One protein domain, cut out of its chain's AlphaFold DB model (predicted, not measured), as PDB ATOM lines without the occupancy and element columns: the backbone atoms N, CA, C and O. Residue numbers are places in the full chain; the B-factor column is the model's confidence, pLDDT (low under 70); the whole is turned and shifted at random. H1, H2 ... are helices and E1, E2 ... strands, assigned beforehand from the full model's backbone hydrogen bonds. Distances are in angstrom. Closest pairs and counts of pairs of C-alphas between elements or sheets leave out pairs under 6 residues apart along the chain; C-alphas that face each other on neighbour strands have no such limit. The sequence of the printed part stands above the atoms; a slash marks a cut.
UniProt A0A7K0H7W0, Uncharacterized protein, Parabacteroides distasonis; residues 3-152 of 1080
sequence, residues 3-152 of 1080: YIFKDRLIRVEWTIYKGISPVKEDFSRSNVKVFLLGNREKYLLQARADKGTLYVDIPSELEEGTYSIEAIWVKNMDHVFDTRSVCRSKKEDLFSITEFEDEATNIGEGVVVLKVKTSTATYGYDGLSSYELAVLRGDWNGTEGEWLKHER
ATOM      1  N   TYR A   3      -0.019 -51.087 -39.407       83.94
ATOM      2  CA  TYR A   3      -0.779 -50.408 -40.462       83.94
ATOM      3  C   TYR A   3      -1.956 -49.674 -39.831       83.94
ATOM      4  O   TYR A   3      -2.729 -50.275 -39.072       83.94
ATOM      5  N   ILE A   4      -2.049 -48.375 -40.092       85.50
ATOM      6  CA  ILE A   4      -3.010 -47.460 -39.488       85.50
ATOM      7  C   ILE A   4      -3.801 -46.794 -40.612       85.50
ATOM      8  O   ILE A   4      -3.227 -46.269 -41.558       85.50
ATOM      9  N   PHE A   5      -5.123 -46.812 -40.495       84.44
ATOM     10  CA  PHE A   5      -6.000 -46.140 -41.446       84.44
ATOM     11  C   PHE A   5      -5.813 -44.612 -41.391       84.44
ATOM     12  O   PHE A   5      -5.679 -44.059 -40.292       84.44
ATOM     13  N   LYS A   6      -5.819 -43.935 -42.548       81.56
ATOM     14  CA  LYS A   6      -5.458 -42.506 -42.694       81.56
ATOM     15  C   LYS A   6      -6.185 -41.520 -41.771       81.56
ATOM     16  O   LYS A   6      -5.594 -40.527 -41.357       81.56
ATOM     17  N   ASP A   7      -7.413 -41.831 -41.363       80.75
ATOM     18  CA  ASP A   7      -8.235 -40.937 -40.531       80.75
ATOM     19  C   ASP A   7      -8.029 -41.126 -39.014       80.75
ATOM     20  O   ASP A   7      -8.738 -40.546 -38.185       80.75
ATOM     21  N   ARG A   8      -7.067 -41.957 -38.598       82.00
ATOM     22  CA  ARG A   8      -6.793 -42.208 -37.176       82.00
ATOM     23  C   ARG A   8      -5.854 -41.153 -36.594       82.00
ATOM     24  O   ARG A   8      -4.784 -40.880 -37.123       82.00
ATOM     25  N   LEU A   9      -6.189 -40.653 -35.403       86.50
ATOM     26  CA  LEU A   9      -5.250 -39.880 -34.585       86.50
ATOM     27  C   LEU A   9      -4.161 -40.801 -34.024       86.50
ATOM     28  O   LEU A   9      -4.479 -41.816 -33.397       86.50
ATOM     29  N   ILE A  10      -2.891 -40.425 -34.184       90.31
ATOM     30  CA  ILE A  10      -1.744 -41.227 -33.742       90.31
ATOM     31  C   ILE A  10      -0.944 -40.451 -32.694       90.31
ATOM     32  O   ILE A  10      -0.594 -39.286 -32.876       90.31
ATOM     33  N   ARG A  11      -0.615 -41.127 -31.592       92.31
ATOM     34  CA  ARG A  11       0.274 -40.622 -30.541       92.31
ATOM     35  C   ARG A  11       1.431 -41.579 -30.331       92.31
ATOM     36  O   ARG A  11       1.223 -42.773 -30.137       92.31
ATOM     37  N   VAL A  12       2.646 -41.052 -30.277       94.06
ATOM     38  CA  VAL A  12       3.852 -41.817 -29.965       94.06
ATOM     39  C   VAL A  12       4.300 -41.521 -28.533       94.06
ATOM     40  O   VAL A  12       4.512 -40.371 -28.153       94.06
ATOM     41  N   GLU A  13       4.465 -42.575 -27.734       94.69
ATOM     42  CA  GLU A  13       5.114 -42.537 -26.421       94.69
ATOM     43  C   GLU A  13       6.510 -43.154 -26.539       94.69
ATOM     44  O   GLU A  13       6.678 -44.378 -26.532       94.69
ATOM     45  N   TRP A  14       7.531 -42.311 -26.651       94.88
ATOM     46  CA  TRP A  14       8.889 -42.732 -26.962       94.88
ATOM     47  C   TRP A  14       9.825 -42.622 -25.758       94.88
ATOM     48  O   TRP A  14      10.181 -41.539 -25.305       94.88
ATOM     49  N   THR A  15      10.250 -43.764 -25.216       92.44
ATOM     50  CA  THR A  15      11.262 -43.826 -24.152       92.44
ATOM     51  C   THR A  15      12.643 -44.073 -24.750       92.44
ATOM     52  O   THR A  15      12.875 -45.126 -25.343       92.44
ATOM     53  N   ILE A  16      13.565 -43.133 -24.553       90.00
ATOM     54  CA  ILE A  16      14.954 -43.238 -25.019       90.00
ATOM     55  C   ILE A  16      15.850 -43.572 -23.822       90.00
ATOM     56  O   ILE A  16      15.721 -42.959 -22.763       90.00
ATOM     57  N   TYR A  17      16.740 -44.550 -23.969       86.50
ATOM     58  CA  TYR A  17      17.716 -44.957 -22.956       86.50
ATOM     59  C   TYR A  17      19.117 -44.417 -23.264       86.50
ATOM     60  O   TYR A  17      19.499 -44.282 -24.427       86.50
ATOM     61  N   LYS A  18      19.913 -44.148 -22.221       81.31
ATOM     62  CA  LYS A  18      21.304 -43.682 -22.354       81.31
ATOM     63  C   LYS A  18      22.211 -44.817 -22.845       81.31
ATOM     64  O   LYS A  18      22.711 -45.609 -22.043       81.31
ATOM     65  N   GLY A  19      22.426 -44.903 -24.158       73.25
ATOM     66  CA  GLY A  19      23.182 -45.999 -24.775       73.25
ATOM     67  C   GLY A  19      22.585 -47.367 -24.418       73.25
ATOM     68  O   GLY A  19      21.369 -47.539 -24.434       73.25
ATOM     69  N   ILE A  20      23.420 -48.337 -24.038       71.12
ATOM     70  CA  ILE A  20      22.978 -49.689 -23.634       71.12
ATOM     71  C   ILE A  20      22.495 -49.789 -22.170       71.12
ATOM     72  O   ILE A  20      22.187 -50.880 -21.693       71.12
ATOM     73  N   SER A  21      22.452 -48.677 -21.427       75.19
ATOM     74  CA  SER A  21      22.033 -48.654 -20.017       75.19
ATOM     75  C   SER A  21      20.506 -48.729 -19.866       75.19
ATOM     76  O   SER A  21      19.799 -48.114 -20.657       75.19
ATOM     77  N   PRO A  22      19.954 -49.362 -18.808       76.69
ATOM     78  CA  PRO A  22      18.517 -49.296 -18.502       76.69
ATOM     79  C   PRO A  22      18.063 -47.918 -17.980       76.69
ATOM     80  O   PRO A  22      16.891 -47.727 -17.647       76.69
ATOM     81  N   VAL A  23      18.976 -46.948 -17.872       84.12
ATOM     82  CA  VAL A  23      18.687 -45.583 -17.420       84.12
ATOM     83  C   VAL A  23      18.045 -44.782 -18.553       84.12
ATOM     84  O   VAL A  23      18.633 -44.625 -19.624       84.12
ATOM     85  N   LYS A  24      16.848 -44.237 -18.299       88.75
ATOM     86  CA  LYS A  24      16.165 -43.334 -19.233       88.75
ATOM     87  C   LYS A  24      16.977 -42.058 -19.469       88.75
ATOM     88  O   LYS A  24      17.630 -41.537 -18.561       88.75
ATOM     89  N   GLU A  25      16.910 -41.546 -20.688       88.19
ATOM     90  CA  GLU A  25      17.479 -40.259 -21.056       88.19
ATOM     91  C   GLU A  25      16.754 -39.127 -20.315       88.19
ATOM     92  O   GLU A  25      15.545 -39.175 -20.090       88.19
ATOM     93  N   ASP A  26      17.511 -38.117 -19.888       86.44
ATOM     94  CA  ASP A  26      16.972 -36.977 -19.139       86.44
ATOM     95  C   ASP A  26      16.883 -35.739 -20.035       86.44
ATOM     96  O   ASP A  26      17.902 -35.155 -20.393       86.44
ATOM     97  N   PHE A  27      15.680 -35.304 -20.394       87.25
ATOM     98  CA  PHE A  27      15.485 -34.162 -21.292       87.25
ATOM     99  C   PHE A  27      15.324 -32.813 -20.572       87.25
ATOM    100  O   PHE A  27      15.151 -31.796 -21.236       87.25
ATOM    101  N   SER A  28      15.406 -32.772 -19.237       79.06
ATOM    102  CA  SER A  28      15.104 -31.577 -18.422       79.06
ATOM    103  C   SER A  28      16.005 -30.359 -18.685       79.06
ATOM    104  O   SER A  28      15.618 -29.236 -18.371       79.06
ATOM    105  N   ARG A  29      17.190 -30.559 -19.284       78.00
ATOM    106  CA  ARG A  29      18.110 -29.495 -19.738       78.00
ATOM    107  C   ARG A  29      18.545 -29.681 -21.197       78.00
ATOM    108  O   ARG A  29      19.712 -29.455 -21.528       78.00
ATOM    109  N   SER A  30      17.626 -30.139 -22.048       82.06
ATOM    110  CA  SER A  30      17.898 -30.409 -23.461       82.06
ATOM    111  C   SER A  30      17.030 -29.560 -24.391       82.06
ATOM    112  O   SER A  30      15.832 -29.427 -24.155       82.06
ATOM    113  N   ASN A  31      17.598 -29.062 -25.493       84.69
ATOM    114  CA  ASN A  31      16.801 -28.621 -26.645       84.69
ATOM    115  C   ASN A  31      16.524 -29.849 -27.517       84.69
ATOM    116  O   ASN A  31      17.451 -30.336 -28.158       84.69
ATOM    117  N   VAL A  32      15.303 -30.386 -27.472       88.75
ATOM    118  CA  VAL A  32      14.902 -31.606 -28.193       88.75
ATOM    119  C   VAL A  32      14.047 -31.229 -29.398       88.75
ATOM    120  O   VAL A  32      13.060 -30.508 -29.253       88.75
ATOM    121  N   LYS A  33      14.400 -31.750 -30.572       91.38
ATOM    122  CA  LYS A  33      13.620 -31.669 -31.809       91.38
ATOM    123  C   LYS A  33      13.282 -33.080 -32.266       91.38
ATOM    124  O   LYS A  33      14.141 -33.959 -32.227       91.38
ATOM    125  N   VAL A  34      12.026 -33.299 -32.637       93.38
ATOM    126  CA  VAL A  34      11.536 -34.596 -33.108       93.38
ATOM    127  C   VAL A  34      11.061 -34.434 -34.538       93.38
ATOM    128  O   VAL A  34      10.339 -33.488 -34.834       93.38
ATOM    129  N   PHE A  35      11.462 -35.354 -35.401       93.25
ATOM    130  CA  PHE A  35      11.154 -35.356 -36.818       93.25
ATOM    131  C   PHE A  35      10.375 -36.618 -37.180       93.25
ATOM    132  O   PHE A  35      10.736 -37.721 -36.761       93.25
ATOM    133  N   LEU A  36       9.310 -36.450 -37.960       93.50
ATOM    134  CA  LEU A  36       8.666 -37.539 -38.685       93.50
ATOM    135  C   LEU A  36       9.295 -37.632 -40.069       93.50
ATOM    136  O   LEU A  36       9.421 -36.623 -40.757       93.50
ATOM    137  N   LEU A  37       9.659 -38.838 -40.474       91.56
ATOM    138  CA  LEU A  37      10.303 -39.112 -41.749       91.56
ATOM    139  C   LEU A  37       9.310 -39.869 -42.627       91.56
ATOM    140  O   LEU A  37       9.022 -41.031 -42.337       91.56
ATOM    141  N   GLY A  38       8.767 -39.198 -43.640       83.69
ATOM    142  CA  GLY A  38       7.947 -39.815 -44.682       83.69
ATOM    143  C   GLY A  38       8.754 -40.102 -45.949       83.69
ATOM    144  O   GLY A  38       9.937 -39.778 -46.038       83.69
ATOM    145  N   ASN A  39       8.100 -40.674 -46.961       71.31
ATOM    146  CA  ASN A  39       8.742 -41.040 -48.232       71.31
ATOM    147  C   ASN A  39       9.284 -39.839 -49.030       71.31
ATOM    148  O   ASN A  39      10.209 -40.000 -49.824       71.31
ATOM    149  N   ARG A  40       8.687 -38.651 -48.863       68.19
ATOM    150  CA  ARG A  40       8.996 -37.446 -49.654       68.19
ATOM    151  C   ARG A  40       9.290 -36.200 -48.820       68.19
ATOM    152  O   ARG A  40       9.740 -35.206 -49.376       68.19
ATOM    153  N   GLU A  41       9.020 -36.239 -47.519       80.25
ATOM    154  CA  GLU A  41       9.021 -35.049 -46.669       80.25
ATOM    155  C   GLU A  41       9.454 -35.386 -45.237       80.25
ATOM    156  O   GLU A  41       9.200 -36.484 -44.726       80.25
ATOM    157  N   LYS A  42      10.102 -34.414 -44.586       86.94
ATOM    158  CA  LYS A  42      10.494 -34.474 -43.175       86.94
ATOM    159  C   LYS A  42       9.735 -33.403 -42.397       86.94
ATOM    160  O   LYS A  42       9.861 -32.208 -42.664       86.94
ATOM    161  N   TYR A  43       8.962 -33.839 -41.404       87.69
ATOM    162  CA  TYR A  43       8.085 -32.970 -40.621       87.69
ATOM    163  C   TYR A  43       8.672 -32.714 -39.238       87.69
ATOM    164  O   TYR A  43       8.941 -33.656 -38.491       87.69
ATOM    165  N   LEU A  44       8.809 -31.446 -38.855       91.19
ATOM    166  CA  LEU A  44       9.121 -31.074 -37.479       91.19
ATOM    167  C   LEU A  44       7.886 -31.262 -36.587       91.19
ATOM    168  O   LEU A  44       6.860 -30.614 -36.777       91.19
ATOM    169  N   LEU A  45       8.002 -32.117 -35.572       91.31
ATOM    170  CA  LEU A  45       6.932 -32.416 -34.628       91.31
ATOM    171  C   LEU A  45       7.107 -31.677 -33.300       91.31
ATOM    172  O   LEU A  45       8.218 -31.486 -32.793       91.31
ATOM    173  N   GLN A  46       5.981 -31.331 -32.676       86.25
ATOM    174  CA  GLN A  46       5.974 -30.894 -31.285       86.25
ATOM    175  C   GLN A  46       6.042 -32.106 -30.355       86.25
ATOM    176  O   GLN A  46       5.220 -33.018 -30.429       86.25
ATOM    177  N   ALA A  47       7.017 -32.096 -29.448       89.06
ATOM    178  CA  ALA A  47       7.216 -33.161 -28.477       89.06
ATOM    179  C   ALA A  47       7.221 -32.608 -27.052       89.06
ATOM    180  O   ALA A  47       7.875 -31.606 -26.754       89.06
ATOM    181  N   ARG A  48       6.536 -33.304 -26.142       89.94
ATOM    182  CA  ARG A  48       6.575 -33.028 -24.703       89.94
ATOM    183  C   ARG A  48       7.394 -34.100 -23.998       89.94
ATOM    184  O   ARG A  48       7.039 -35.273 -24.054       89.94
ATOM    185  N   ALA A  49       8.446 -33.714 -23.286       87.44
ATOM    186  CA  ALA A  49       9.217 -34.642 -22.465       87.44
ATOM    187  C   ALA A  49       8.665 -34.713 -21.029       87.44
ATOM    188  O   ALA A  49       8.529 -33.685 -20.370       87.44
ATOM    189  N   ASP A  50       8.391 -35.917 -20.522       83.94
ATOM    190  CA  ASP A  50       8.065 -36.163 -19.110       83.94
ATOM    191  C   ASP A  50       8.713 -37.472 -18.627       83.94
ATOM    192  O   ASP A  50       8.641 -38.499 -19.301       83.94
ATOM    193  N   LYS A  51       9.389 -37.439 -17.469       80.12
ATOM    194  CA  LYS A  51      10.049 -38.601 -16.823       80.12
ATOM    195  C   LYS A  51      10.857 -39.508 -17.781       80.12
ATOM    196  O   LYS A  51      10.815 -40.742 -17.675       80.12
ATOM    197  N   GLY A  52      11.595 -38.893 -18.708       78.06
ATOM    198  CA  GLY A  52      12.453 -39.576 -19.688       78.06
ATOM    199  C   GLY A  52      11.711 -40.246 -20.851       78.06
ATOM    200  O   GLY A  52      12.244 -41.156 -21.485       78.06
ATOM    201  N   THR A  53      10.473 -39.825 -21.112       87.94
ATOM    202  CA  THR A  53       9.649 -40.268 -22.240       87.94
ATOM    203  C   THR A  53       9.179 -39.040 -23.030       87.94
ATOM    204  O   THR A  53       8.705 -38.068 -22.443       87.94
ATOM    205  N   LEU A  54       9.338 -39.071 -24.354       93.25
ATOM    206  CA  LEU A  54       8.805 -38.080 -25.285       93.25
ATOM    207  C   LEU A  54       7.386 -38.484 -25.688       93.25
ATOM    208  O   LEU A  54       7.150 -39.617 -26.101       93.25
ATOM    209  N   TYR A  55       6.451 -37.553 -25.566       92.75
ATOM    210  CA  TYR A  55       5.076 -37.680 -26.030       92.75
ATOM    211  C   TYR A  55       4.926 -36.822 -27.275       92.75
ATOM    212  O   TYR A  55       5.169 -35.615 -27.212       92.75
ATOM    213  N   VAL A  56       4.570 -37.453 -28.386       94.00
ATOM    214  CA  VAL A  56       4.543 -36.822 -29.705       94.00
ATOM    215  C   VAL A  56       3.196 -37.113 -30.348       94.00
ATOM    216  O   VAL A  56       2.817 -38.277 -30.474       94.00
ATOM    217  N   ASP A  57       2.474 -36.067 -30.728       91.12
ATOM    218  CA  ASP A  57       1.244 -36.193 -31.507       91.12
ATOM    219  C   ASP A  57       1.605 -36.097 -32.993       91.12
ATOM    220  O   ASP A  57       2.337 -35.196 -33.407       91.12
ATOM    221  N   ILE A  58       1.145 -37.068 -33.779       90.81
ATOM    222  CA  ILE A  58       1.392 -37.125 -35.220       90.81
ATOM    223  C   ILE A  58       0.296 -36.318 -35.933       90.81
ATOM    224  O   ILE A  58      -0.873 -36.442 -35.551       90.81
ATOM    225  N   PRO A  59       0.639 -35.489 -36.935       84.12
ATOM    226  CA  PRO A  59      -0.347 -34.734 -37.704       84.12
ATOM    227  C   PRO A  59      -1.316 -35.661 -38.451       84.12
ATOM    228  O   PRO A  59      -0.950 -36.760 -38.864       84.12
ATOM    229  N   SER A  60      -2.560 -35.208 -38.610       75.88
ATOM    230  CA  SER A  60      -3.547 -35.830 -39.499       75.88
ATOM    231  C   SER A  60      -3.207 -35.552 -40.968       75.88
ATOM    232  O   SER A  60      -2.452 -34.623 -41.243       75.88
ATOM    233  N   GLU A  61      -3.794 -36.318 -41.897       76.38
ATOM    234  CA  GLU A  61      -3.652 -36.122 -43.359       76.38
ATOM    235  C   GLU A  61      -2.258 -36.453 -43.924       76.38
ATOM    236  O   GLU A  61      -1.796 -35.862 -44.897       76.38
ATOM    237  N   LEU A  62      -1.573 -37.423 -43.317       83.06
ATOM    238  CA  LEU A  62      -0.350 -37.986 -43.886       83.06
ATOM    239  C   LEU A  62      -0.658 -38.790 -45.159       83.06
ATOM    240  O   LEU A  62      -1.640 -39.532 -45.201       83.06
ATOM    241  N   GLU A  63       0.211 -38.683 -46.166       84.56
ATOM    242  CA  GLU A  63       0.131 -39.494 -47.386       84.56
ATOM    243  C   GLU A  63       0.283 -40.991 -47.069       84.56
ATOM    244  O   GLU A  63       0.913 -41.378 -46.077       84.56
ATOM    245  N   GLU A  64      -0.253 -41.846 -47.936       84.19
ATOM    246  CA  GLU A  64      -0.052 -43.289 -47.843       84.19
ATOM    247  C   GLU A  64       1.444 -43.642 -47.910       84.19
ATOM    248  O   GLU A  64       2.193 -43.153 -48.762       84.19
ATOM    249  N   GLY A  65       1.909 -44.481 -46.981       84.94
ATOM    250  CA  GLY A  65       3.324 -44.837 -46.912       84.94
ATOM    251  C   GLY A  65       3.829 -45.185 -45.520       84.94
ATOM    252  O   GLY A  65       3.096 -45.176 -44.531       84.94
ATOM    253  N   THR A  66       5.114 -45.526 -45.457       89.75
ATOM    254  CA  THR A  66       5.816 -45.910 -44.228       89.75
ATOM    255  C   THR A  66       6.486 -44.703 -43.593       89.75
ATOM    256  O   THR A  66       7.180 -43.944 -44.266       89.75
ATOM    257  N   TYR A  67       6.318 -44.562 -42.281       92.12
ATOM    258  CA  TYR A  67       6.837 -43.444 -41.511       92.12
ATOM    259  C   TYR A  67       7.799 -43.904 -40.416       92.12
ATOM    260  O   TYR A  67       7.523 -44.823 -39.639       92.12
ATOM    261  N   SER A  68       8.926 -43.202 -40.325       92.88
ATOM    262  CA  SER A  68       9.932 -43.360 -39.269       92.88
ATOM    263  C   SER A  68       9.953 -42.133 -38.358       92.88
ATOM    264  O   SER A  68       9.478 -41.065 -38.736       92.88
ATOM    265  N   ILE A  69      10.506 -42.258 -37.150       93.06
ATOM    266  CA  ILE A  69      10.635 -41.127 -36.216       93.06
ATOM    267  C   ILE A  69      12.083 -40.950 -35.759       93.06
ATOM    268  O   ILE A  69      12.789 -41.924 -35.487       93.06
ATOM    269  N   GLU A  70      12.516 -39.702 -35.647       92.88
ATOM    270  CA  GLU A  70      13.855 -39.317 -35.212       92.88
ATOM    271  C   GLU A  70      13.785 -38.232 -34.137       92.88
ATOM    272  O   GLU A  70      12.953 -37.336 -34.194       92.88
ATOM    273  N   ALA A  71      14.649 -38.313 -33.128       91.19
ATOM    274  CA  ALA A  71      14.809 -37.288 -32.109       91.19
ATOM    275  C   ALA A  71      16.273 -36.872 -32.049       91.19
ATOM    276  O   ALA A  71      17.158 -37.713 -31.872       91.19
ATOM    277  N   ILE A  72      16.509 -35.566 -32.124       90.00
ATOM    278  CA  ILE A  72      17.825 -34.945 -31.991       90.00
ATOM    279  C   ILE A  72      17.767 -33.968 -30.825       90.00
ATOM    280  O   ILE A  72      16.820 -33.191 -30.695       90.00
ATOM    281  N   TRP A  73      18.762 -34.008 -29.941       87.50
ATOM    282  CA  TRP A  73      18.810 -33.094 -28.809       87.50
ATOM    283  C   TRP A  73      20.211 -32.664 -28.409       87.50
ATOM    284  O   TRP A  73      21.172 -33.417 -28.531       87.50
ATOM    285  N   VAL A  74      20.310 -31.452 -27.862       82.88
ATOM    286  CA  VAL A  74      21.562 -30.883 -27.340       82.88
ATOM    287  C   VAL A  74      21.454 -30.685 -25.837       82.88
ATOM    288  O   VAL A  74      20.471 -30.119 -25.359       82.88
ATOM    289  N   LYS A  75      22.455 -31.158 -25.088       77.38
ATOM    290  CA  LYS A  75      22.530 -31.074 -23.617       77.38
ATOM    291  C   LYS A  75      23.193 -29.773 -23.149       77.38
ATOM    292  O   LYS A  75      24.137 -29.321 -23.781       77.38
ATOM    293  N   ASN A  76      22.775 -29.250 -21.987       67.06
ATOM    294  CA  ASN A  76      23.407 -28.118 -21.277       67.06
ATOM    295  C   ASN A  76      23.423 -26.786 -22.061       67.06
ATOM    296  O   ASN A  76      24.471 -26.179 -22.253       67.06
ATOM    297  N   MET A  77      22.251 -26.312 -22.490       59.53
ATOM    298  CA  MET A  77      22.092 -25.028 -23.194       59.53
ATOM    299  C   MET A  77      22.243 -23.813 -22.252       59.53
ATOM    300  O   MET A  77      21.252 -23.177 -21.910       59.53
ATOM    301  N   ASP A  78      23.475 -23.469 -21.863       52.81
ATOM    302  CA  ASP A  78      23.798 -22.234 -21.121       52.81
ATOM    303  C   ASP A  78      24.492 -21.192 -22.034       52.81
ATOM    304  O   ASP A  78      25.430 -20.523 -21.624       52.81
ATOM    305  N   HIS A  79      23.980 -21.011 -23.260       51.12
ATOM    306  CA  HIS A  79      24.455 -20.105 -24.326       51.12
ATOM    307  C   HIS A  79      25.530 -20.707 -25.261       51.12
ATOM    308  O   HIS A  79      26.629 -21.041 -24.839       51.12
ATOM    309  N   VAL A  80      25.199 -20.740 -26.564       53.31
ATOM    310  CA  VAL A  80      25.949 -21.277 -27.725       53.31
ATOM    311  C   VAL A  80      25.691 -22.767 -28.025       53.31
ATOM    312  O   VAL A  80      25.895 -23.641 -27.190       53.31
ATOM    313  N   PHE A  81      25.231 -23.048 -29.253       59.12
ATOM    314  CA  PHE A  81      25.071 -24.400 -29.804       59.12
ATOM    315  C   PHE A  81      26.446 -25.085 -29.900       59.12
ATOM    316  O   PHE A  81      27.241 -24.751 -30.777       59.12
ATOM    317  N   ASP A  82      26.740 -26.021 -28.989       60.75
ATOM    318  CA  ASP A  82      27.954 -26.847 -29.038       60.75
ATOM    319  C   ASP A  82      27.673 -28.158 -29.776       60.75
ATOM    320  O   ASP A  82      26.993 -29.063 -29.283       60.75
ATOM    321  N   THR A  83      28.247 -28.260 -30.970       58.12
ATOM    322  CA  THR A  83      28.145 -29.403 -31.879       58.12
ATOM    323  C   THR A  83      28.657 -30.709 -31.258       58.12
ATOM    324  O   THR A  83      28.231 -31.791 -31.653       58.12
ATOM    325  N   ARG A  84      29.510 -30.637 -30.226       57.28
ATOM    326  CA  ARG A  84      30.036 -31.812 -29.507       57.28
ATOM    327  C   ARG A  84      29.054 -32.435 -28.511       57.28
ATOM    328  O   ARG A  84      29.327 -33.517 -28.002       57.28
ATOM    329  N   SER A  85      27.922 -31.779 -28.247       69.31
ATOM    330  CA  SER A  85      26.907 -32.222 -27.276       69.31
ATOM    331  C   SER A  85      25.585 -32.656 -27.926       69.31
ATOM    332  O   SER A  85      24.575 -32.814 -27.231       69.31
ATOM    333  N   VAL A  86      25.585 -32.843 -29.252       78.75
ATOM    334  CA  VAL A  86      24.443 -33.345 -30.026       78.75
ATOM    335  C   VAL A  86      24.277 -34.844 -29.780       78.75
ATOM    336  O   VAL A  86      25.229 -35.618 -29.840       78.75
ATOM    337  N   CYS A  87      23.048 -35.245 -29.488       83.50
ATOM    338  CA  CYS A  87      22.632 -36.623 -29.296       83.50
ATOM    339  C   CYS A  87      21.495 -36.934 -30.271       83.50
ATOM    340  O   CYS A  87      20.643 -36.076 -30.508       83.50
ATOM    341  N   ARG A  88      21.443 -38.164 -30.789       87.25
ATOM    342  CA  ARG A  88      20.364 -38.604 -31.686       87.25
ATOM    343  C   ARG A  88      19.843 -39.998 -31.356       87.25
ATOM    344  O   ARG A  88      20.574 -40.844 -30.834       87.25
ATOM    345  N   SER A  89      18.584 -40.251 -31.686       88.62
ATOM    346  CA  SER A  89      17.974 -41.581 -31.692       88.62
ATOM    347  C   SER A  89      16.938 -41.646 -32.807       88.62
ATOM    348  O   SER A  89      16.245 -40.665 -33.050       88.62
ATOM    349  N   LYS A  90      16.818 -42.799 -33.467       89.56
ATOM    350  CA  LYS A  90      15.898 -43.014 -34.586       89.56
ATOM    351  C   LYS A  90      15.195 -44.358 -34.430       89.56
ATOM    352  O   LYS A  90      15.787 -45.319 -33.931       89.56
ATOM    353  N   LYS A  91      13.937 -44.428 -34.861       89.69
ATOM    354  CA  LYS A  91      13.194 -45.671 -35.052       89.69
ATOM    355  C   LYS A  91      12.684 -45.730 -36.492       89.69
ATOM    356  O   LYS A  91      11.746 -45.017 -36.838       89.69
ATOM    357  N   GLU A  92      13.329 -46.587 -37.281       89.06
ATOM    358  CA  GLU A  92      12.918 -46.943 -38.646       89.06
ATOM    359  C   GLU A  92      11.571 -47.688 -38.624       89.06
ATOM    360  O   GLU A  92      11.302 -48.456 -37.683       89.06
ATOM    361  N   ASP A  93      10.772 -47.463 -39.666       87.88
ATOM    362  CA  ASP A  93       9.544 -48.183 -40.019       87.88
ATOM    363  C   ASP A  93       8.573 -48.339 -38.842       87.88
ATOM    364  O   ASP A  93       8.147 -49.439 -38.463       87.88
ATOM    365  N   LEU A  94       8.271 -47.214 -38.188       89.88
ATOM    366  CA  LEU A  94       7.470 -47.207 -36.971       89.88
ATOM    367  C   LEU A  94       6.018 -47.628 -37.251       89.88
ATOM    368  O   LEU A  94       5.475 -48.473 -36.533       89.88
ATOM    369  N   PHE A  95       5.403 -47.046 -38.279       90.81
ATOM    370  CA  PHE A  95       4.044 -47.349 -38.727       90.81
ATOM    371  C   PHE A  95       3.884 -47.050 -40.221       90.81
ATOM    372  O   PHE A  95       4.715 -46.353 -40.800       90.81
ATOM    373  N   SER A  96       2.802 -47.544 -40.817       89.06
ATOM    374  CA  SER A  96       2.357 -47.139 -42.152       89.06
ATOM    375  C   SER A  96       0.947 -46.591 -42.115       89.06
ATOM    376  O   SER A  96       0.119 -47.077 -41.342       89.06
ATOM    377  N   ILE A  97       0.690 -45.611 -42.972       88.44
ATOM    378  CA  ILE A  97      -0.655 -45.157 -43.313       88.44
ATOM    379  C   ILE A  97      -1.138 -45.947 -44.528       88.44
ATOM    380  O   ILE A  97      -0.355 -46.129 -45.457       88.44
ATOM    381  N   THR A  98      -2.390 -46.409 -44.493       82.38
ATOM    382  CA  THR A  98      -3.119 -47.025 -45.620       82.38
ATOM    383  C   THR A  98      -4.460 -46.315 -45.811       82.38
ATOM    384  O   THR A  98      -5.076 -45.851 -44.838       82.38
ATOM    385  N   GLU A  99      -4.906 -46.210 -47.063       84.50
ATOM    386  CA  GLU A  99      -6.243 -45.714 -47.409       84.50
ATOM    387  C   GLU A  99      -7.329 -46.796 -47.334       84.50
ATOM    388  O   GLU A  99      -8.514 -46.479 -47.452       84.50
ATOM    389  N   PHE A 100      -6.939 -48.054 -47.114       79.94
ATOM    390  CA  PHE A 100      -7.812 -49.220 -47.135       79.94
ATOM    391  C   PHE A 100      -8.047 -49.752 -45.715       79.94
ATOM    392  O   PHE A 100      -7.120 -50.086 -44.973       79.94
ATOM    393  N   GLU A 101      -9.310 -49.792 -45.284       76.94
ATOM    394  CA  GLU A 101      -9.666 -50.176 -43.909       76.94
ATOM    395  C   GLU A 101      -9.389 -51.663 -43.623       76.94
ATOM    396  O   GLU A 101      -9.049 -52.026 -42.497       76.94
ATOM    397  N   ASP A 102      -9.471 -52.521 -44.640       76.94
ATOM    398  CA  ASP A 102      -9.188 -53.959 -44.570       76.94
ATOM    399  C   ASP A 102      -7.698 -54.286 -44.394       76.94
ATOM    400  O   ASP A 102      -7.358 -55.343 -43.857       76.94
ATOM    401  N   GLU A 103      -6.807 -53.362 -44.757       77.38
ATOM    402  CA  GLU A 103      -5.362 -53.470 -44.531       77.38
ATOM    403  C   GLU A 103      -4.935 -52.961 -43.141       77.38
ATOM    404  O   GLU A 103      -3.836 -53.254 -42.653       77.38
ATOM    405  N   ALA A 104      -5.800 -52.195 -42.467       75.56
ATOM    406  CA  ALA A 104      -5.479 -51.574 -41.194       75.56
ATOM    407  C   ALA A 104      -5.510 -52.587 -40.037       75.56
ATOM    408  O   ALA A 104      -6.532 -53.158 -39.664       75.56
ATOM    409  N   THR A 105      -4.377 -52.729 -39.350       70.38
ATOM    410  CA  THR A 105      -4.245 -53.595 -38.160       70.38
ATOM    411  C   THR A 105      -4.974 -53.075 -36.907       70.38
ATOM    412  O   THR A 105      -5.017 -53.768 -35.891       70.38
ATOM    413  N   ASN A 106      -5.540 -51.863 -36.953       61.16
ATOM    414  CA  ASN A 106      -6.340 -51.252 -35.886       61.16
ATOM    415  C   ASN A 106      -7.590 -50.567 -36.471       61.16
ATOM    416  O   ASN A 106      -7.534 -49.406 -36.875       61.16
ATOM    417  N   ILE A 107      -8.725 -51.263 -36.439       55.38
ATOM    418  CA  ILE A 107     -10.051 -50.770 -36.854       55.38
ATOM    419  C   ILE A 107     -10.860 -50.268 -35.634       55.38
ATOM    420  O   ILE A 107     -10.779 -50.861 -34.557       55.38
ATOM    421  N   GLY A 108     -11.578 -49.135 -35.748       61.38
ATOM    422  CA  GLY A 108     -12.430 -48.551 -34.681       61.38
ATOM    423  C   GLY A 108     -12.258 -47.040 -34.397       61.38
ATOM    424  O   GLY A 108     -11.473 -46.357 -35.045       61.38
ATOM    425  N   GLU A 109     -12.966 -46.500 -33.395       58.56
ATOM    426  CA  GLU A 109     -12.860 -45.087 -32.967       58.56
ATOM    427  C   GLU A 109     -11.781 -44.883 -31.876       58.56
ATOM    428  O   GLU A 109     -11.619 -45.713 -30.978       58.56
ATOM    429  N   GLY A 110     -11.040 -43.765 -31.922       70.75
ATOM    430  CA  GLY A 110     -10.095 -43.342 -30.869       70.75
ATOM    431  C   GLY A 110      -8.624 -43.210 -31.299       70.75
ATOM    432  O   GLY A 110      -8.246 -43.541 -32.424       70.75
ATOM    433  N   VAL A 111      -7.773 -42.720 -30.388       81.81
ATOM    434  CA  VAL A 111      -6.338 -42.460 -30.634       81.81
ATOM    435  C   VAL A 111      -5.524 -43.759 -30.605       81.81
ATOM    436  O   VAL A 111      -5.600 -44.519 -29.639       81.81
ATOM    437  N   VAL A 112      -4.697 -43.990 -31.624       86.56
ATOM    438  CA  VAL A 112      -3.726 -45.092 -31.672       86.56
ATOM    439  C   VAL A 112      -2.453 -44.670 -30.937       86.56
ATOM    440  O   VAL A 112      -1.780 -43.726 -31.344       86.56
ATOM    441  N   VAL A 113      -2.110 -45.359 -29.843       89.31
ATOM    442  CA  VAL A 113      -0.916 -45.048 -29.037       89.31
ATOM    443  C   VAL A 113       0.217 -46.031 -29.339       89.31
ATOM    444  O   VAL A 113       0.165 -47.195 -28.940       89.31
ATOM    445  N   LEU A 114       1.273 -45.551 -29.995       90.19
ATOM    446  CA  LEU A 114       2.477 -46.312 -30.329       90.19
ATOM    447  C   LEU A 114       3.540 -46.136 -29.242       90.19
ATOM    448  O   LEU A 114       4.095 -45.054 -29.056       90.19
ATOM    449  N   LYS A 115       3.856 -47.212 -28.516       91.38
ATOM    450  CA  LYS A 115       4.887 -47.194 -27.467       91.38
ATOM    451  C   LYS A 115       6.226 -47.655 -28.030       91.38
ATOM    452  O   LYS A 115       6.373 -48.815 -28.407       91.38
ATOM    453  N   VAL A 116       7.212 -46.763 -28.032       89.88
ATOM    454  CA  VAL A 116       8.528 -46.986 -28.644       89.88
ATOM    455  C   VAL A 116       9.622 -46.940 -27.588       89.88
ATOM    456  O   VAL A 116       9.593 -46.126 -26.662       89.88
ATOM    457  N   LYS A 117      10.611 -47.824 -27.727       90.12
ATOM    458  CA  LYS A 117      11.821 -47.849 -26.904       90.12
ATOM    459  C   LYS A 117      13.048 -47.891 -27.805       90.12
ATOM    460  O   LYS A 117      13.141 -48.785 -28.641       90.12
ATOM    461  N   THR A 118      13.978 -46.963 -27.617       88.25
ATOM    462  CA  THR A 118      15.268 -46.938 -28.330       88.25
ATOM    463  C   THR A 118      16.395 -46.536 -27.384       88.25
ATOM    464  O   THR A 118      16.153 -46.132 -26.246       88.25
ATOM    465  N   SER A 119      17.631 -46.632 -27.862       81.62
ATOM    466  CA  SER A 119      18.822 -46.127 -27.183       81.62
ATOM    467  C   SER A 119      19.400 -44.929 -27.938       81.62
ATOM    468  O   SER A 119      19.191 -44.793 -29.148       81.62
ATOM    469  N   THR A 120      20.126 -44.053 -27.243       77.56
ATOM    470  CA  THR A 120      20.921 -42.986 -27.873       77.56
ATOM    471  C   THR A 120      21.959 -43.611 -28.809       77.56
ATOM    472  O   THR A 120      22.759 -44.437 -28.367       77.56
ATOM    473  N   ALA A 121      21.915 -43.251 -30.094       60.84
ATOM    474  CA  ALA A 121      22.676 -43.902 -31.163       60.84
ATOM    475  C   ALA A 121      24.045 -43.249 -31.423       60.84
ATOM    476  O   ALA A 121      24.973 -43.928 -31.853       60.84
ATOM    477  N   THR A 122      24.194 -41.943 -31.170       59.56
ATOM    478  CA  THR A 122      25.443 -41.204 -31.442       59.56
ATOM    479  C   THR A 122      25.580 -40.005 -30.497       59.56
ATOM    480  O   THR A 122      24.571 -39.387 -30.147       59.56
ATOM    481  N   TYR A 123      26.816 -39.697 -30.089       56.28
ATOM    482  CA  TYR A 123      27.211 -38.454 -29.414       56.28
ATOM    483  C   TYR A 123      28.162 -37.696 -30.350       56.28
ATOM    484  O   TYR A 123      29.293 -38.141 -30.541       56.28
ATOM    485  N   GLY A 124      27.717 -36.588 -30.945       53.97
ATOM    486  CA  GLY A 124      28.502 -35.839 -31.930       53.97
ATOM    487  C   GLY A 124      27.672 -35.235 -33.066       53.97
ATOM    488  O   GLY A 124      26.481 -35.498 -33.201       53.97
ATOM    489  N   TYR A 125      28.325 -34.377 -33.851       51.69
ATOM    490  CA  TYR A 125      27.751 -33.583 -34.950       51.69
ATOM    491  C   TYR A 125      27.712 -34.312 -36.305       51.69
ATOM    492  O   TYR A 125      27.265 -33.748 -37.301       51.69
ATOM    493  N   ASP A 126      28.241 -35.530 -36.385       51.41
ATOM    494  CA  ASP A 126      28.414 -36.257 -37.636       51.41
ATOM    495  C   ASP A 126      27.066 -36.708 -38.231       51.41
ATOM    496  O   ASP A 126      26.433 -37.667 -37.793       51.41
ATOM    497  N   GLY A 127      26.628 -36.000 -39.278       59.22
ATOM    498  CA  GLY A 127      25.538 -36.439 -40.155       59.22
ATOM    499  C   GLY A 127      24.173 -35.769 -39.963       59.22
ATOM    500  O   GLY A 127      23.180 -36.399 -40.308       59.22
ATOM    501  N   LEU A 128      24.101 -34.536 -39.441       69.31
ATOM    502  CA  LEU A 128      22.874 -33.717 -39.502       69.31
ATOM    503  C   LEU A 128      22.748 -32.967 -40.841       69.31
ATOM    504  O   LEU A 128      23.746 -32.453 -41.352       69.31
ATOM    505  N   SER A 129      21.529 -32.856 -41.381       71.25
ATOM    506  CA  SER A 129      21.235 -32.064 -42.587       71.25
ATOM    507  C   SER A 129      21.221 -30.554 -42.300       71.25
ATOM    508  O   SER A 129      21.076 -30.116 -41.156       71.25
ATOM    509  N   SER A 130      21.364 -29.720 -43.339       70.25
ATOM    510  CA  SER A 130      21.274 -28.254 -43.200       70.25
ATOM    511  C   SER A 130      19.923 -27.808 -42.629       70.25
ATOM    512  O   SER A 130      19.888 -26.924 -41.771       70.25
ATOM    513  N   TYR A 131      18.836 -28.475 -43.025       79.19
ATOM    514  CA  TYR A 131      17.495 -28.279 -42.474       79.19
ATOM    515  C   TYR A 131      17.440 -28.556 -40.962       79.19
ATOM    516  O   TYR A 131      16.978 -27.719 -40.187       79.19
ATOM    517  N   GLU A 132      17.962 -29.697 -40.508       81.62
ATOM    518  CA  GLU A 132      17.956 -30.063 -39.085       81.62
ATOM    519  C   GLU A 132      18.756 -29.073 -38.238       81.62
ATOM    520  O   GLU A 132      18.363 -28.736 -37.119       81.62
ATOM    521  N   LEU A 133      19.861 -28.560 -38.785       75.25
ATOM    522  CA  LEU A 133      20.677 -27.534 -38.145       75.25
ATOM    523  C   LEU A 133      19.930 -26.208 -38.009       75.25
ATOM    524  O   LEU A 133      19.964 -25.615 -36.928       75.25
ATOM    525  N   ALA A 134      19.241 -25.768 -39.063       73.38
ATOM    526  CA  ALA A 134      18.407 -24.570 -39.028       73.38
ATOM    527  C   ALA A 134      17.295 -24.707 -37.973       73.38
ATOM    528  O   ALA A 134      17.106 -23.828 -37.130       73.38
ATOM    529  N   VAL A 135      16.631 -25.864 -37.919       82.12
ATOM    530  CA  VAL A 135      15.584 -26.154 -36.927       82.12
ATOM    531  C   VAL A 135      16.123 -26.202 -35.490       82.12
ATOM    532  O   VAL A 135      15.472 -25.714 -34.557       82.12
ATOM    533  N   LEU A 136      17.313 -26.771 -35.273       78.19
ATOM    534  CA  LEU A 136      17.949 -26.840 -33.951       78.19
ATOM    535  C   LEU A 136      18.392 -25.465 -33.437       78.19
ATOM    536  O   LEU A 136      18.290 -25.215 -32.232       78.19
ATOM    537  N   ARG A 137      18.848 -24.583 -34.334       72.44
ATOM    538  CA  ARG A 137      19.193 -23.181 -34.031       72.44
ATOM    539  C   ARG A 137      17.962 -22.300 -33.816       72.44
ATOM    540  O   ARG A 137      18.059 -21.293 -33.123       72.44
ATOM    541  N   GLY A 138      16.808 -22.730 -34.327       74.69
ATOM    542  CA  GLY A 138      15.568 -21.955 -34.315       74.69
ATOM    543  C   GLY A 138      15.435 -21.008 -35.509       74.69
ATOM    544  O   GLY A 138      14.564 -20.143 -35.482       74.69
ATOM    545  N   ASP A 139      16.265 -21.187 -36.538       74.12
ATOM    546  CA  ASP A 139      16.272 -20.399 -37.774       74.12
ATOM    547  C   ASP A 139      15.112 -20.796 -38.710       74.12
ATOM    548  O   ASP A 139      14.726 -20.028 -39.587       74.12
ATOM    549  N   TRP A 140      14.533 -21.988 -38.514       81.62
ATOM    550  CA  TRP A 140      13.427 -22.515 -39.315       81.62
ATOM    551  C   TRP A 140      12.466 -23.383 -38.491       81.62
ATOM    552  O   TRP A 140      12.866 -24.021 -37.514       81.62
ATOM    553  N   ASN A 141      11.190 -23.420 -38.881       82.50
ATOM    554  CA  ASN A 141      10.142 -24.199 -38.209       82.50
ATOM    555  C   ASN A 141       9.165 -24.933 -39.155       82.50
ATOM    556  O   ASN A 141       8.248 -25.578 -38.647       82.50
ATOM    557  N   GLY A 142       9.354 -24.839 -40.476       81.81
ATOM    558  CA  GLY A 142       8.555 -25.534 -41.498       81.81
ATOM    559  C   GLY A 142       9.096 -26.925 -41.852       81.81
ATOM    560  O   GLY A 142       9.984 -27.447 -41.167       81.81
ATOM    561  N   THR A 143       8.596 -27.526 -42.932       81.25
ATOM    562  CA  THR A 143       9.089 -28.826 -43.436       81.25
ATOM    563  C   THR A 143      10.432 -28.691 -44.163       81.25
ATOM    564  O   THR A 143      10.900 -27.577 -44.435       81.25
ATOM    565  N   GLU A 144      11.089 -29.815 -44.453       79.38
ATOM    566  CA  GLU A 144      12.339 -29.832 -45.227       79.38
ATOM    567  C   GLU A 144      12.096 -29.417 -46.687       79.38
ATOM    568  O   GLU A 144      12.871 -28.637 -47.240       79.38
ATOM    569  N   GLY A 145      10.983 -29.824 -47.295       71.12
ATOM    570  CA  GLY A 145      10.572 -29.393 -48.631       71.12
ATOM    571  C   GLY A 145      10.313 -27.887 -48.724       71.12
ATOM    572  O   GLY A 145      10.711 -27.248 -49.699       71.12
ATOM    573  N   GLU A 146       9.704 -27.284 -47.699       77.19
ATOM    574  CA  GLU A 146       9.545 -25.828 -47.615       77.19
ATOM    575  C   GLU A 146      10.889 -25.118 -47.408       77.19
ATOM    576  O   GLU A 146      11.136 -24.090 -48.039       77.19
ATOM    577  N   TRP A 147      11.783 -25.678 -46.588       71.00
ATOM    578  CA  TRP A 147      13.136 -25.153 -46.380       71.00
ATOM    579  C   TRP A 147      13.954 -25.146 -47.672       71.00
ATOM    580  O   TRP A 147      14.566 -24.139 -48.015       71.00
ATOM    581  N   LEU A 148      13.908 -26.235 -48.439       64.00
ATOM    582  CA  LEU A 148      14.597 -26.346 -49.724       64.00
ATOM    583  C   LEU A 148      14.039 -25.368 -50.770       64.00
ATOM    584  O   LEU A 148      14.777 -24.913 -51.645       64.00
ATOM    585  N   LYS A 149      12.751 -25.010 -50.677       59.53
ATOM    586  CA  LYS A 149      12.142 -23.933 -51.474       59.53
ATOM    587  C   LYS A 149      12.540 -22.547 -50.957       59.53
ATOM    588  O   LYS A 149      12.744 -21.645 -51.763       59.53
ATOM    589  N   HIS A 150      12.688 -22.378 -49.643       53.44
ATOM    590  CA  HIS A 150      13.080 -21.125 -49.000       53.44
ATOM    591  C   HIS A 150      14.556 -20.772 -49.234       53.44
ATOM    592  O   HIS A 150      14.846 -19.643 -49.615       53.44
ATOM    593  N   GLU A 151      15.489 -21.725 -49.114       46.09
ATOM    594  CA  GLU A 151      16.922 -21.505 -49.388       46.09
ATOM    595  C   GLU A 151      17.219 -21.205 -50.868       46.09
ATOM    596  O   GLU A 151      18.255 -20.623 -51.183       46.09
ATOM    597  N   ARG A 152      16.280 -21.496 -51.782       39.59
ATOM    598  CA  ARG A 152      16.332 -21.029 -53.182       39.59
ATOM    599  C   ARG A 152      16.000 -19.532 -53.347       39.59
ATOM    600  O   ARG A 152      16.167 -19.002 -54.442       39.59
TER     601      ARG A 152
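Overview. This is residues 3 to 152 of the 1080 residues of an uncharacterized protein of Parabacteroides distasonis (UniProt A0A7K0H7W0). Two strongly twisted sheets, E1 E8 E7 E3 E4 and E5 E6 E2 E9, are stacked face to face as a sandwich with their strands crossed at 38 degrees. The short helix H1 packs on the five-stranded sheet, and H2, at the end of the printed part, only grazes that sheet. The printed part has 150 residues, with nine named strands, E1 to E9, followed by two named helices, H1 and H2; both sheets are mixed, and the class is mixed, helices and strands. The whole is compact, with a radius of gyration of the C-alphas of 16.0 A, and flat in outline, spanning 50 by 45 by 21 A.

Along the chain. E1, residues 3 to 5, begins at C-alpha 3 (-0.779, -50.408, -40.462). E2 is residues 10 to 17, 22.6 A long, and E3 residues 30 to 37, 21.6 A. E4, residues 42 to 45, runs on into E5, residues 47 to 50, across a break of 1 residue, at 44 degrees. E6 is residues 53 to 58, 15.7 A. E7, residues 65 to 75, is 33.2 A long, and E8, residues 86 to 98, is 34.5 A. E9 is residues 112 to 119, 23.0 A. H1 is residues 130 to 137, and H2, residues 144 to 152, ends at C-alpha 152 (16.332, -21.029, -53.182).

Arrangement. In the larger sheet, the edge strand E1 is parallel to E8, with N 4 and O 96 at 2.8 A. The hairpin E7 and E8 is antiparallel, with N 71 and O 89 at 2.8 A. E7 and E3 are antiparallel, with N 33 and O 72 at 2.8 A, and so is the hairpin E3 and E4, with N 45 and O 34 at 2.8 A. In the other sheet, the hairpin E5 and E6 has N 55 and O 48 at 2.8 A, E6 and E2 are antiparallel with N 12 and O 56 at 2.8 A, and E2 and E9 are parallel with N 13 and O 114 at 2.8 A. The closest C-alphas of E3 and E5, those of Val 34 and Ala 47, are 6.5 A apart. H1 is on the larger sheet at a height of 8.4 A; its closest C-alphas to E3 are those of Leu 136 and Lys 33, 6.8 A. H1 and H2 are close but not clearly touching, about perpendicular at 81 degrees, with the C-alphas of Tyr 131 and Glu 144 closest at 6.0 A. Every O i to N i+4 pair is within hydrogen-bond range in H1, and 4 of 5 in H2.

Size, cuts and confidence. The C-alphas of His 79 and Asp 102 are farthest apart, 51.8 A. The printed part has no cut. The links E2 to E3 and E8 to E9 are long. Mean pLDDT of the printed part is 79.3; residues under 70 include 76 to 85, 121 to 128 and 148 to 152.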